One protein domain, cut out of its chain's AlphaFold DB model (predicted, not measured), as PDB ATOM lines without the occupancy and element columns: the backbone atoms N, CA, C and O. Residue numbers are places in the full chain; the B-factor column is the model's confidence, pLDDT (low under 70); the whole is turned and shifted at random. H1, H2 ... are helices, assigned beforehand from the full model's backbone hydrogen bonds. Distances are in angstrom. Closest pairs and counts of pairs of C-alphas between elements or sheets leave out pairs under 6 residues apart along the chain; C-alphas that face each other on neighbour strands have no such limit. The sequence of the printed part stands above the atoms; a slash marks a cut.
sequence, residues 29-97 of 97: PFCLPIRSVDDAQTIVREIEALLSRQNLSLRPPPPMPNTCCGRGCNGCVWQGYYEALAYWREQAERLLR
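AT A GLANCE: This is residues 29 to 97 of the 97 residues of the protein "Oxidoreductase-like domain-containing protein" of Candidatus Accumulibacter aalborgensis (UniProt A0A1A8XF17). Two long helices, H1 and H2, lie side by side and run the same way, and a long link runs back along the pair to join the end of H1 to the beginning of H2. On its way the link loops out beyond that beginning of H2, and this loop, with Arg 71 in it, makes one far end of the whole. The printed part has 69 residues, with two named helices in the order H1, H2 and no named strand; the class is all helix. It is compact, with a radius of gyration of the C-alphas of 12.7 A, and its C-alphas span 40 by 20 by 16 A.

IN THESE COORDINATES: Begin with the longest helix, H2, residues 78 to 96. Find C-alpha 78 at (48.433, -54.224, 5.390); from there the helix runs 26.4 A to C-alpha 96 at (31.941, -33.576, 6.369). Then look at H1, residues 37 to 53, which runs 24.5 A from C-alpha 37 at (40.940, -55.248, 9.706) to C-alpha 53.

HOW THE PARTS SIT: H2 and H1 touch, with 8 pairs of C-alphas within 8 A. Look for their closest C-alphas at Ile 47 and Ala 92, 7.1 A apart. The two helices run the same way at a shallow tilt of 21 degrees, and their centres are 11.1 A apart. In both H1 and H2 every O i to N i+4 pair is within hydrogen-bond range.

THE WHOLE: The two C-alphas farthest apart are those of Gln 54 and Arg 71, at 40.6 A. Both belong to the long link from H1 to H2, residues 54 to 77, which has no named element. The printed part has no cut, and it ends at Arg 97, the chain's last residue. Check the B-factor column at residues 66 to 76: there the model's pLDDT is under 70, while the mean of the printed part is 83.3.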
ATOM      1  N   PRO A  29      34.100 -41.726  14.185       84.00
ATOM      2  CA  PRO A  29      34.806 -42.583  13.234       84.00
ATOM      3  C   PRO A  29      36.129 -41.978  12.752       84.00
ATOM      4  O   PRO A  29      37.012 -42.712  12.299       84.00
ATOM      5  N   PHE A  30      36.312 -40.662  12.901       86.75
ATOM      6  CA  PHE A  30      37.561 -39.982  12.569       86.75
ATOM      7  C   PHE A  30      38.656 -40.191  13.629       86.75
ATOM      8  O   PHE A  30      39.837 -40.242  13.285       86.75
ATOM      9  N   CYS A  31      38.281 -40.430  14.891       86.81
ATOM     10  CA  CYS A  31      39.215 -40.623  16.008       86.81
ATOM     11  C   CYS A  31      39.529 -42.098  16.323       86.81
ATOM     12  O   CYS A  31      40.430 -42.386  17.115       86.81
ATOM     13  N   LEU A  32      38.810 -43.045  15.717       85.00
ATOM     14  CA  LEU A  32      39.028 -44.477  15.931       85.00
ATOM     15  C   LEU A  32      40.430 -44.933  15.473       85.00
ATOM     16  O   LEU A  32      40.872 -44.580  14.373       85.00
ATOM     17  N   PRO A  33      41.150 -45.743  16.273       84.50
ATOM     18  CA  PRO A  33      42.440 -46.281  15.866       84.50
ATOM     19  C   PRO A  33      42.266 -47.445  14.874       84.50
ATOM     20  O   PRO A  33      41.510 -48.373  15.129       84.50
ATOM     21  N   ILE A  34      43.019 -47.438  13.769       84.94
ATOM     22  CA  ILE A  34      43.034 -48.528  12.778       84.94
ATOM     23  C   ILE A  34      44.110 -49.542  13.190       84.94
ATOM     24  O   ILE A  34      45.264 -49.429  12.780       84.94
ATOM     25  N   ARG A  35      43.773 -50.491  14.072       80.44
ATOM     26  CA  ARG A  35      44.729 -51.504  14.580       80.44
ATOM     27  C   ARG A  35      44.531 -52.867  13.937       80.44
ATOM     28  O   ARG A  35      45.430 -53.704  13.955       80.44
ATOM     29  N   SER A  36      43.347 -53.084  13.390       80.62
ATOM     30  CA  SER A  36      42.933 -54.339  12.802       80.62
ATOM     31  C   SER A  36      42.073 -54.112  11.567       80.62
ATOM     32  O   SER A  36      41.616 -53.008  11.260       80.62
ATOM     33  N   VAL A  37      41.836 -55.209  10.858       81.75
ATOM     34  CA  VAL A  37      40.940 -55.248   9.706       81.75
ATOM     35  C   VAL A  37      39.497 -54.928  10.110       81.75
ATOM     36  O   VAL A  37      38.790 -54.266   9.354       81.75
ATOM     37  N   ASP A  38      39.084 -55.339  11.311       83.44
ATOM     38  CA  ASP A  38      37.750 -55.053  11.846       83.44
ATOM     39  C   ASP A  38      37.565 -53.551  12.113       83.44
ATOM     40  O   ASP A  38      36.588 -52.957  11.650       83.44
ATOM     41  N   ASP A  39      38.565 -52.902  12.730       84.75
ATOM     42  CA  ASP A  39      38.559 -51.446  12.939       84.75
ATOM     43  C   ASP A  39      38.441 -50.703  11.601       84.75
ATOM     44  O   ASP A  39      37.630 -49.787  11.449       84.75
ATOM     45  N   ALA A  40      39.224 -51.133  10.604       86.69
ATOM     46  CA  ALA A  40      39.205 -50.565   9.262       86.69
ATOM     47  C   ALA A  40      37.816 -50.671   8.611       86.69
ATOM     48  O   ALA A  40      37.303 -49.681   8.091       86.69
ATOM     49  N   GLN A  41      37.189 -51.848   8.662       86.38
ATOM     50  CA  GLN A  41      35.845 -52.060   8.115       86.38
ATOM     51  C   GLN A  41      34.787 -51.244   8.857       86.38
ATOM     52  O   GLN A  41      33.879 -50.695   8.234       86.38
ATOM     53  N   THR A  42      34.914 -51.141  10.179       89.38
ATOM     54  CA  THR A  42      34.052 -50.301  11.003       89.38
ATOM     55  C   THR A  42      34.125 -48.845  10.555       89.38
ATOM     56  O   THR A  42      33.084 -48.265  10.265       89.38
ATOM     57  N   ILE A  43      35.325 -48.276  10.430       89.56
ATOM     58  CA  ILE A  43      35.516 -46.876  10.026       89.56
ATOM     59  C   ILE A  43      34.936 -46.615   8.633       89.56
ATOM     60  O   ILE A  43      34.221 -45.632   8.452       89.56
ATOM     61  N   VAL A  44      35.199 -47.501   7.664       90.44
ATOM     62  CA  VAL A  44      34.656 -47.373   6.301       90.44
ATOM     63  C   VAL A  44      33.132 -47.316   6.329       90.44
ATOM     64  O   VAL A  44      32.555 -46.371   5.797       90.44
ATOM     65  N   ARG A  45      32.486 -48.271   7.007       90.31
ATOM     66  CA  ARG A  45      31.021 -48.346   7.075       90.31
ATOM     67  C   ARG A  45      30.396 -47.100   7.695       90.31
ATOM     68  O   ARG A  45      29.398 -46.610   7.175       90.31
ATOM     69  N   GLU A  46      30.965 -46.595   8.790       89.75
ATOM     70  CA  GLU A  46      30.437 -45.393   9.449       89.75
ATOM     71  C   GLU A  46      30.604 -44.149   8.566       89.75
ATOM     72  O   GLU A  46      29.661 -43.380   8.387       89.75
ATOM     73  N   ILE A  47      31.775 -43.962   7.952       90.06
ATOM     74  CA  ILE A  47      32.039 -42.797   7.096       90.06
ATOM     75  C   ILE A  47      31.181 -42.833   5.830       90.06
ATOM     76  O   ILE A  47      30.616 -41.809   5.449       90.06
ATOM     77  N   GLU A  48      31.029 -43.994   5.192       90.62
ATOM     78  CA  GLU A  48      30.141 -44.146   4.034       90.62
ATOM     79  C   GLU A  48      28.684 -43.833   4.392       90.62
ATOM     80  O   GLU A  48      27.990 -43.171   3.615       90.62
ATOM     81  N   ALA A  49      28.223 -44.234   5.582       88.88
ATOM     82  CA  ALA A  49      26.896 -43.873   6.069       88.88
ATOM     83  C   ALA A  49      26.751 -42.353   6.263       88.88
ATOM     84  O   ALA A  49      25.735 -41.783   5.860       88.88
ATOM     85  N   LEU A  50      27.762 -41.673   6.816       89.69
ATOM     86  CA  LEU A  50      27.757 -40.213   6.973       89.69
ATOM     87  C   LEU A  50      27.741 -39.482   5.623       89.69
ATOM     88  O   LEU A  50      26.917 -38.588   5.422       89.69
ATOM     89  N   LEU A  51      28.596 -39.890   4.682       90.00
ATOM     90  CA  LEU A  51      28.648 -39.318   3.333       90.00
ATOM     91  C   LEU A  51      27.320 -39.511   2.594       90.00
ATOM     92  O   LEU A  51      26.808 -38.569   1.991       90.00
ATOM     93  N   SER A  52      26.720 -40.699   2.709       88.94
ATOM     94  CA  SER A  52      25.420 -41.006   2.101       88.94
ATOM     95  C   SER A  52      24.301 -40.140   2.681       88.94
ATOM     96  O   SER A  52      23.469 -39.633   1.935       88.94
ATOM     97  N   ARG A  53      24.297 -39.910   4.003       87.56
ATOM     98  CA  ARG A  53      23.310 -39.042   4.672       87.56
ATOM     99  C   ARG A  53      23.399 -37.584   4.223       87.56
ATOM    100  O   ARG A  53      22.375 -36.912   4.195       87.56
ATOM    101  N   GLN A  54      24.594 -37.106   3.878       90.06
ATOM    102  CA  GLN A  54      24.809 -35.751   3.356       90.06
ATOM    103  C   GLN A  54      24.806 -35.680   1.820       90.06
ATOM    104  O   GLN A  54      24.998 -34.609   1.252       90.06
ATOM    105  N   ASN A  55      24.573 -36.809   1.141       90.62
ATOM    106  CA  ASN A  55      24.602 -36.927  -0.315       90.62
ATOM    107  C   ASN A  55      25.923 -36.415  -0.939       90.62
ATOM    108  O   ASN A  55      25.937 -35.841  -2.032       90.62
ATOM    109  N   LEU A  56      27.038 -36.617  -0.228       90.31
ATOM    110  CA  LEU A  56      28.383 -36.241  -0.655       90.31
ATOM    111  C   LEU A  56      29.039 -37.398  -1.408       90.31
ATOM    112  O   LEU A  56      28.990 -38.550  -0.979       90.31
ATOM    113  N   SER A  57      29.689 -37.086  -2.529       86.44
ATOM    114  CA  SER A  57      30.430 -38.069  -3.318       86.44
ATOM    115  C   SER A  57      31.920 -37.989  -2.991       86.44
ATOM    116  O   SER A  57      32.561 -36.965  -3.228       86.44
ATOM    117  N   LEU A  58      32.472 -39.078  -2.456       89.69
ATOM    118  CA  LEU A  58      33.906 -39.273  -2.258       89.69
ATOM    119  C   LEU A  58      34.375 -40.465  -3.098       89.69
ATOM    120  O   LEU A  58      33.599 -41.358  -3.438       89.69
ATOM    121  N   ARG A  59      35.673 -40.492  -3.411       89.75
ATOM    122  CA  ARG A  59      36.352 -41.671  -3.962       89.75
ATOM    123  C   ARG A  59      35.999 -42.924  -3.131       89.75
ATOM    124  O   ARG A  59      35.930 -42.818  -1.904       89.75
ATOM    125  N   PRO A  60      35.866 -44.105  -3.758       87.31
ATOM    126  CA  PRO A  60      35.637 -45.340  -3.018       87.31
ATOM    127  C   PRO A  60      36.787 -45.627  -2.035       87.31
ATOM    128  O   PRO A  60      37.944 -45.270  -2.319       87.31
ATOM    129  N   PRO A  61      36.494 -46.267  -0.889       88.56
ATOM    130  CA  PRO A  61      37.518 -46.672   0.066       88.56
ATOM    131  C   PRO A  61      38.527 -47.631  -0.595       88.56
ATOM    132  O   PRO A  61      38.199 -48.312  -1.574       88.56
ATOM    133  N   PRO A  62      39.779 -47.687  -0.102       86.38
ATOM    134  CA  PRO A  62      40.768 -48.622  -0.629       86.38
ATOM    135  C   PRO A  62      40.267 -50.073  -0.496       86.38
ATOM    136  O   PRO A  62      39.704 -50.427   0.541       86.38
ATOM    137  N   PRO A  63      40.465 -50.931  -1.515       82.56
ATOM    138  CA  PRO A  63      40.052 -52.326  -1.438       82.56
ATOM    139  C   PRO A  63      40.905 -53.083  -0.420       82.56
ATOM    140  O   PRO A  63      42.116 -52.869  -0.321       82.56
ATOM    141  N   MET A  64      40.274 -54.000   0.315       78.56
ATOM    142  CA  MET A  64      40.985 -54.865   1.250       78.56
ATOM    143  C   MET A  64      41.985 -55.749   0.489       78.56
ATOM    144  O   MET A  64      41.618 -56.357  -0.522       78.56
ATOM    145  N   PRO A  65      43.236 -55.864   0.961       74.31
ATOM    146  CA  PRO A  65      44.184 -56.777   0.352       74.31
ATOM    147  C   PRO A  65      43.742 -58.231   0.550       74.31
ATOM    148  O   PRO A  65      43.383 -58.651   1.647       74.31
ATOM    149  N   ASN A  66      43.792 -59.016  -0.524       68.81
ATOM    150  CA  ASN A  66      43.393 -60.428  -0.546       68.81
ATOM    151  C   ASN A  66      44.544 -61.395  -0.219       68.81
ATOM    152  O   ASN A  66      44.310 -62.573   0.046       68.81
ATOM    153  N   THR A  67      45.787 -60.916  -0.217       64.75
ATOM    154  CA  THR A  67      46.975 -61.721   0.074       64.75
ATOM    155  C   THR A  67      47.604 -61.297   1.392       64.75
ATOM    156  O   THR A  67      48.189 -60.221   1.487       64.75
ATOM    157  N   CYS A  68      47.568 -62.168   2.397       66.19
ATOM    158  CA  CYS A  68      48.468 -62.035   3.534       66.19
ATOM    159  C   CYS A  68      49.869 -62.469   3.085       66.19
ATOM    160  O   CYS A  68      50.060 -63.594   2.632       66.19
ATOM    161  N   CYS A  69      50.864 -61.595   3.210       65.06
ATOM    162  CA  CYS A  69      52.248 -61.854   2.798       65.06
ATOM    163  C   CYS A  69      52.979 -62.924   3.642       65.06
ATOM    164  O   CYS A  69      54.183 -63.117   3.473       65.06
ATOM    165  N   GLY A  70      52.290 -63.581   4.584       62.81
ATOM    166  CA  GLY A  70      52.830 -64.651   5.430       62.81
ATOM    167  C   GLY A  70      53.861 -64.202   6.472       62.81
ATOM    168  O   GLY A  70      54.249 -64.998   7.318       62.81
ATOM    169  N   ARG A  71      54.274 -62.927   6.468       60.25
ATOM    170  CA  ARG A  71      55.226 -62.325   7.425       60.25
ATOM    171  C   ARG A  71      54.566 -61.795   8.707       60.25
ATOM    172  O   ARG A  71      55.159 -61.009   9.439       60.25
ATOM    173  N   GLY A  72      53.351 -62.259   8.994       59.31
ATOM    174  CA  GLY A  72      52.540 -61.831  10.132       59.31
ATOM    175  C   GLY A  72      51.677 -60.598   9.843       59.31
ATOM    176  O   GLY A  72      51.802 -59.942   8.811       59.31
ATOM    177  N   CYS A  73      50.783 -60.278  10.783       57.34
ATOM    178  CA  CYS A  73      49.818 -59.173  10.669       57.34
ATOM    179  C   CYS A  73      50.462 -57.773  10.672       57.34
ATOM    180  O   CYS A  73      49.765 -56.783  10.477       57.34
ATOM    181  N   ASN A  74      51.781 -57.694  10.888       53.09
ATOM    182  CA  ASN A  74      52.529 -56.459  11.124       53.09
ATOM    183  C   ASN A  74      53.586 -56.152  10.042       53.09
ATOM    184  O   ASN A  74      54.569 -55.478  10.338       53.09
ATOM    185  N   GLY A  75      53.422 -56.610   8.789       60.81
ATOM    186  CA  GLY A  75      54.314 -56.131   7.723       60.81
ATOM    187  C   GLY A  75      54.120 -56.705   6.318       60.81
ATOM    188  O   GLY A  75      54.437 -57.864   6.084       60.81
ATOM    189  N   CYS A  76      53.772 -55.810   5.377       69.00
ATOM    190  CA  CYS A  76      53.664 -55.928   3.908       69.00
ATOM    191  C   CYS A  76      52.229 -56.175   3.387       69.00
ATOM    192  O   CYS A  76      51.597 -57.165   3.725       69.00
ATOM    193  N   VAL A  77      51.733 -55.249   2.561       77.62
ATOM    194  CA  VAL A  77      50.338 -54.990   2.126       77.62
ATOM    195  C   VAL A  77      49.429 -54.301   3.149       77.62
ATOM    196  O   VAL A  77      48.843 -53.272   2.822       77.62
ATOM    197  N   TRP A  78      49.355 -54.788   4.391       78.50
ATOM    198  CA  TRP A  78      48.433 -54.224   5.390       78.50
ATOM    199  C   TRP A  78      48.806 -52.804   5.824       78.50
ATOM    200  O   TRP A  78      47.927 -51.969   5.973       78.50
ATOM    201  N   GLN A  79      50.101 -52.497   5.937       80.94
ATOM    202  CA  GLN A  79      50.573 -51.149   6.272       80.94
ATOM    203  C   GLN A  79      50.164 -50.119   5.208       80.94
ATOM    204  O   GLN A  79      49.530 -49.127   5.542       80.94
ATOM    205  N   GLY A  80      50.425 -50.407   3.927       84.44
ATOM    206  CA  GLY A  80      50.016 -49.525   2.830       84.44
ATOM    207  C   GLY A  80      48.495 -49.403   2.705       84.44
ATOM    208  O   GLY A  80      47.986 -48.334   2.382       84.44
ATOM    209  N   TYR A  81      47.754 -50.472   3.018       86.56
ATOM    210  CA  TYR A  81      46.298 -50.415   3.119       86.56
ATOM    211  C   TYR A  81      45.841 -49.475   4.245       86.56
ATOM    212  O   TYR A  81      44.992 -48.620   4.005       86.56
ATOM    213  N   TYR A  82      46.420 -49.579   5.446       87.06
ATOM    214  CA  TYR A  82      46.070 -48.708   6.570       87.06
ATOM    215  C   TYR A  82      46.452 -47.244   6.323       87.06
ATOM    216  O   TYR A  82      45.665 -46.361   6.652       87.06
ATOM    217  N   GLU A  83      47.594 -46.971   5.687       88.38
ATOM    218  CA  GLU A  83      47.986 -45.615   5.276       88.38
ATOM    219  C   GLU A  83      47.017 -45.042   4.231       88.38
ATOM    220  O   GLU A  83      46.527 -43.921   4.376       88.38
ATOM    221  N   ALA A  84      46.671 -45.826   3.204       90.75
ATOM    222  CA  ALA A  84      45.697 -45.417   2.197       90.75
ATOM    223  C   ALA A  84      44.306 -45.178   2.802       90.75
ATOM    224  O   ALA A  84      43.592 -44.269   2.370       90.75
ATOM    225  N   LEU A  85      43.922 -45.980   3.799       91.56
ATOM    226  CA  LEU A  85      42.655 -45.840   4.503       91.56
ATOM    227  C   LEU A  85      42.639 -44.607   5.410       91.56
ATOM    228  O   LEU A  85      41.648 -43.880   5.416       91.56
ATOM    229  N   ALA A  86      43.732 -44.335   6.128       90.81
ATOM    230  CA  ALA A  86      43.882 -43.125   6.928       90.81
ATOM    231  C   ALA A  86      43.779 -41.867   6.051       90.81
ATOM    232  O   ALA A  86      43.013 -40.961   6.372       90.81
ATOM    233  N   TYR A  87      44.448 -41.856   4.894       92.25
ATOM    234  CA  TYR A  87      44.337 -40.758   3.933       92.25
ATOM    235  C   TYR A  87      42.909 -40.594   3.392       92.25
ATOM    236  O   TYR A  87      42.396 -39.482   3.301       92.25
ATOM    237  N   TRP A  88      42.229 -41.695   3.050       94.00
ATOM    238  CA  TRP A  88      40.827 -41.645   2.624       94.00
ATOM    239  C   TRP A  88      39.912 -41.068   3.713       94.00
ATOM    240  O   TRP A  88      39.060 -40.228   3.421       94.00
ATOM    241  N   ARG A  89      40.131 -41.461   4.970       92.25
ATOM    242  CA  ARG A  89      39.405 -40.938   6.128       92.25
ATOM    243  C   ARG A  89      39.592 -39.431   6.293       92.25
ATOM    244  O   ARG A  89      38.602 -38.737   6.486       92.25
ATOM    245  N   GLU A  90      40.816 -38.919   6.171       92.19
ATOM    246  CA  GLU A  90      41.074 -37.470   6.216       92.19
ATOM    247  C   GLU A  90      40.325 -36.714   5.111       92.19
ATOM    248  O   GLU A  90      39.803 -35.623   5.332       92.19
ATOM    249  N   GLN A  91      40.245 -37.291   3.909       92.75
ATOM    250  CA  GLN A  91      39.491 -36.694   2.804       92.75
ATOM    251  C   GLN A  91      37.992 -36.643   3.110       92.75
ATOM    252  O   GLN A  91      37.349 -35.641   2.812       92.75
ATOM    253  N   ALA A  92      37.441 -37.696   3.718       91.62
ATOM    254  CA  ALA A  92      36.051 -37.703   4.155       91.62
ATOM    255  C   ALA A  92      35.792 -36.683   5.271       91.62
ATOM    256  O   ALA A  92      34.785 -35.982   5.229       91.62
ATOM    257  N   GLU A  93      36.714 -36.555   6.229       91.12
ATOM    258  CA  GLU A  93      36.618 -35.569   7.308       91.12
ATOM    259  C   GLU A  93      36.572 -34.140   6.755       91.12
ATOM    260  O   GLU A  93      35.708 -33.364   7.149       91.12
ATOM    261  N   ARG A  94      37.434 -33.819   5.778       91.31
ATOM    262  CA  ARG A  94      37.443 -32.515   5.087       91.31
ATOM    263  C   ARG A  94      36.159 -32.208   4.313       91.31
ATOM    264  O   ARG A  94      35.927 -31.047   4.003       91.31
ATOM    265  N   LEU A  95      35.384 -33.221   3.924       90.00
ATOM    266  CA  LEU A  95      34.105 -33.027   3.234       90.00
ATOM    267  C   LEU A  95      32.928 -32.891   4.204       90.00
ATOM    268  O   LEU A  95      31.927 -32.277   3.852       90.00
ATOM    269  N   LEU A  96      33.023 -33.508   5.384       86.00
ATOM    270  CA  LEU A  96      31.941 -33.576   6.369       86.00
ATOM    271  C   LEU A  96      32.012 -32.476   7.441       86.00
ATOM    272  O   LEU A  96      31.027 -32.292   8.158       86.00
ATOM    273  N   ARG A  97      33.148 -31.781   7.567       82.19
ATOM    274  CA  ARG A  97      33.366 -30.634   8.462       82.19
ATOM    275  C   ARG A  97      33.503 -29.341   7.673       82.19
ATOM    276  O   ARG A  97      32.995 -28.319   8.181       82.19
TER     277      ARG A  97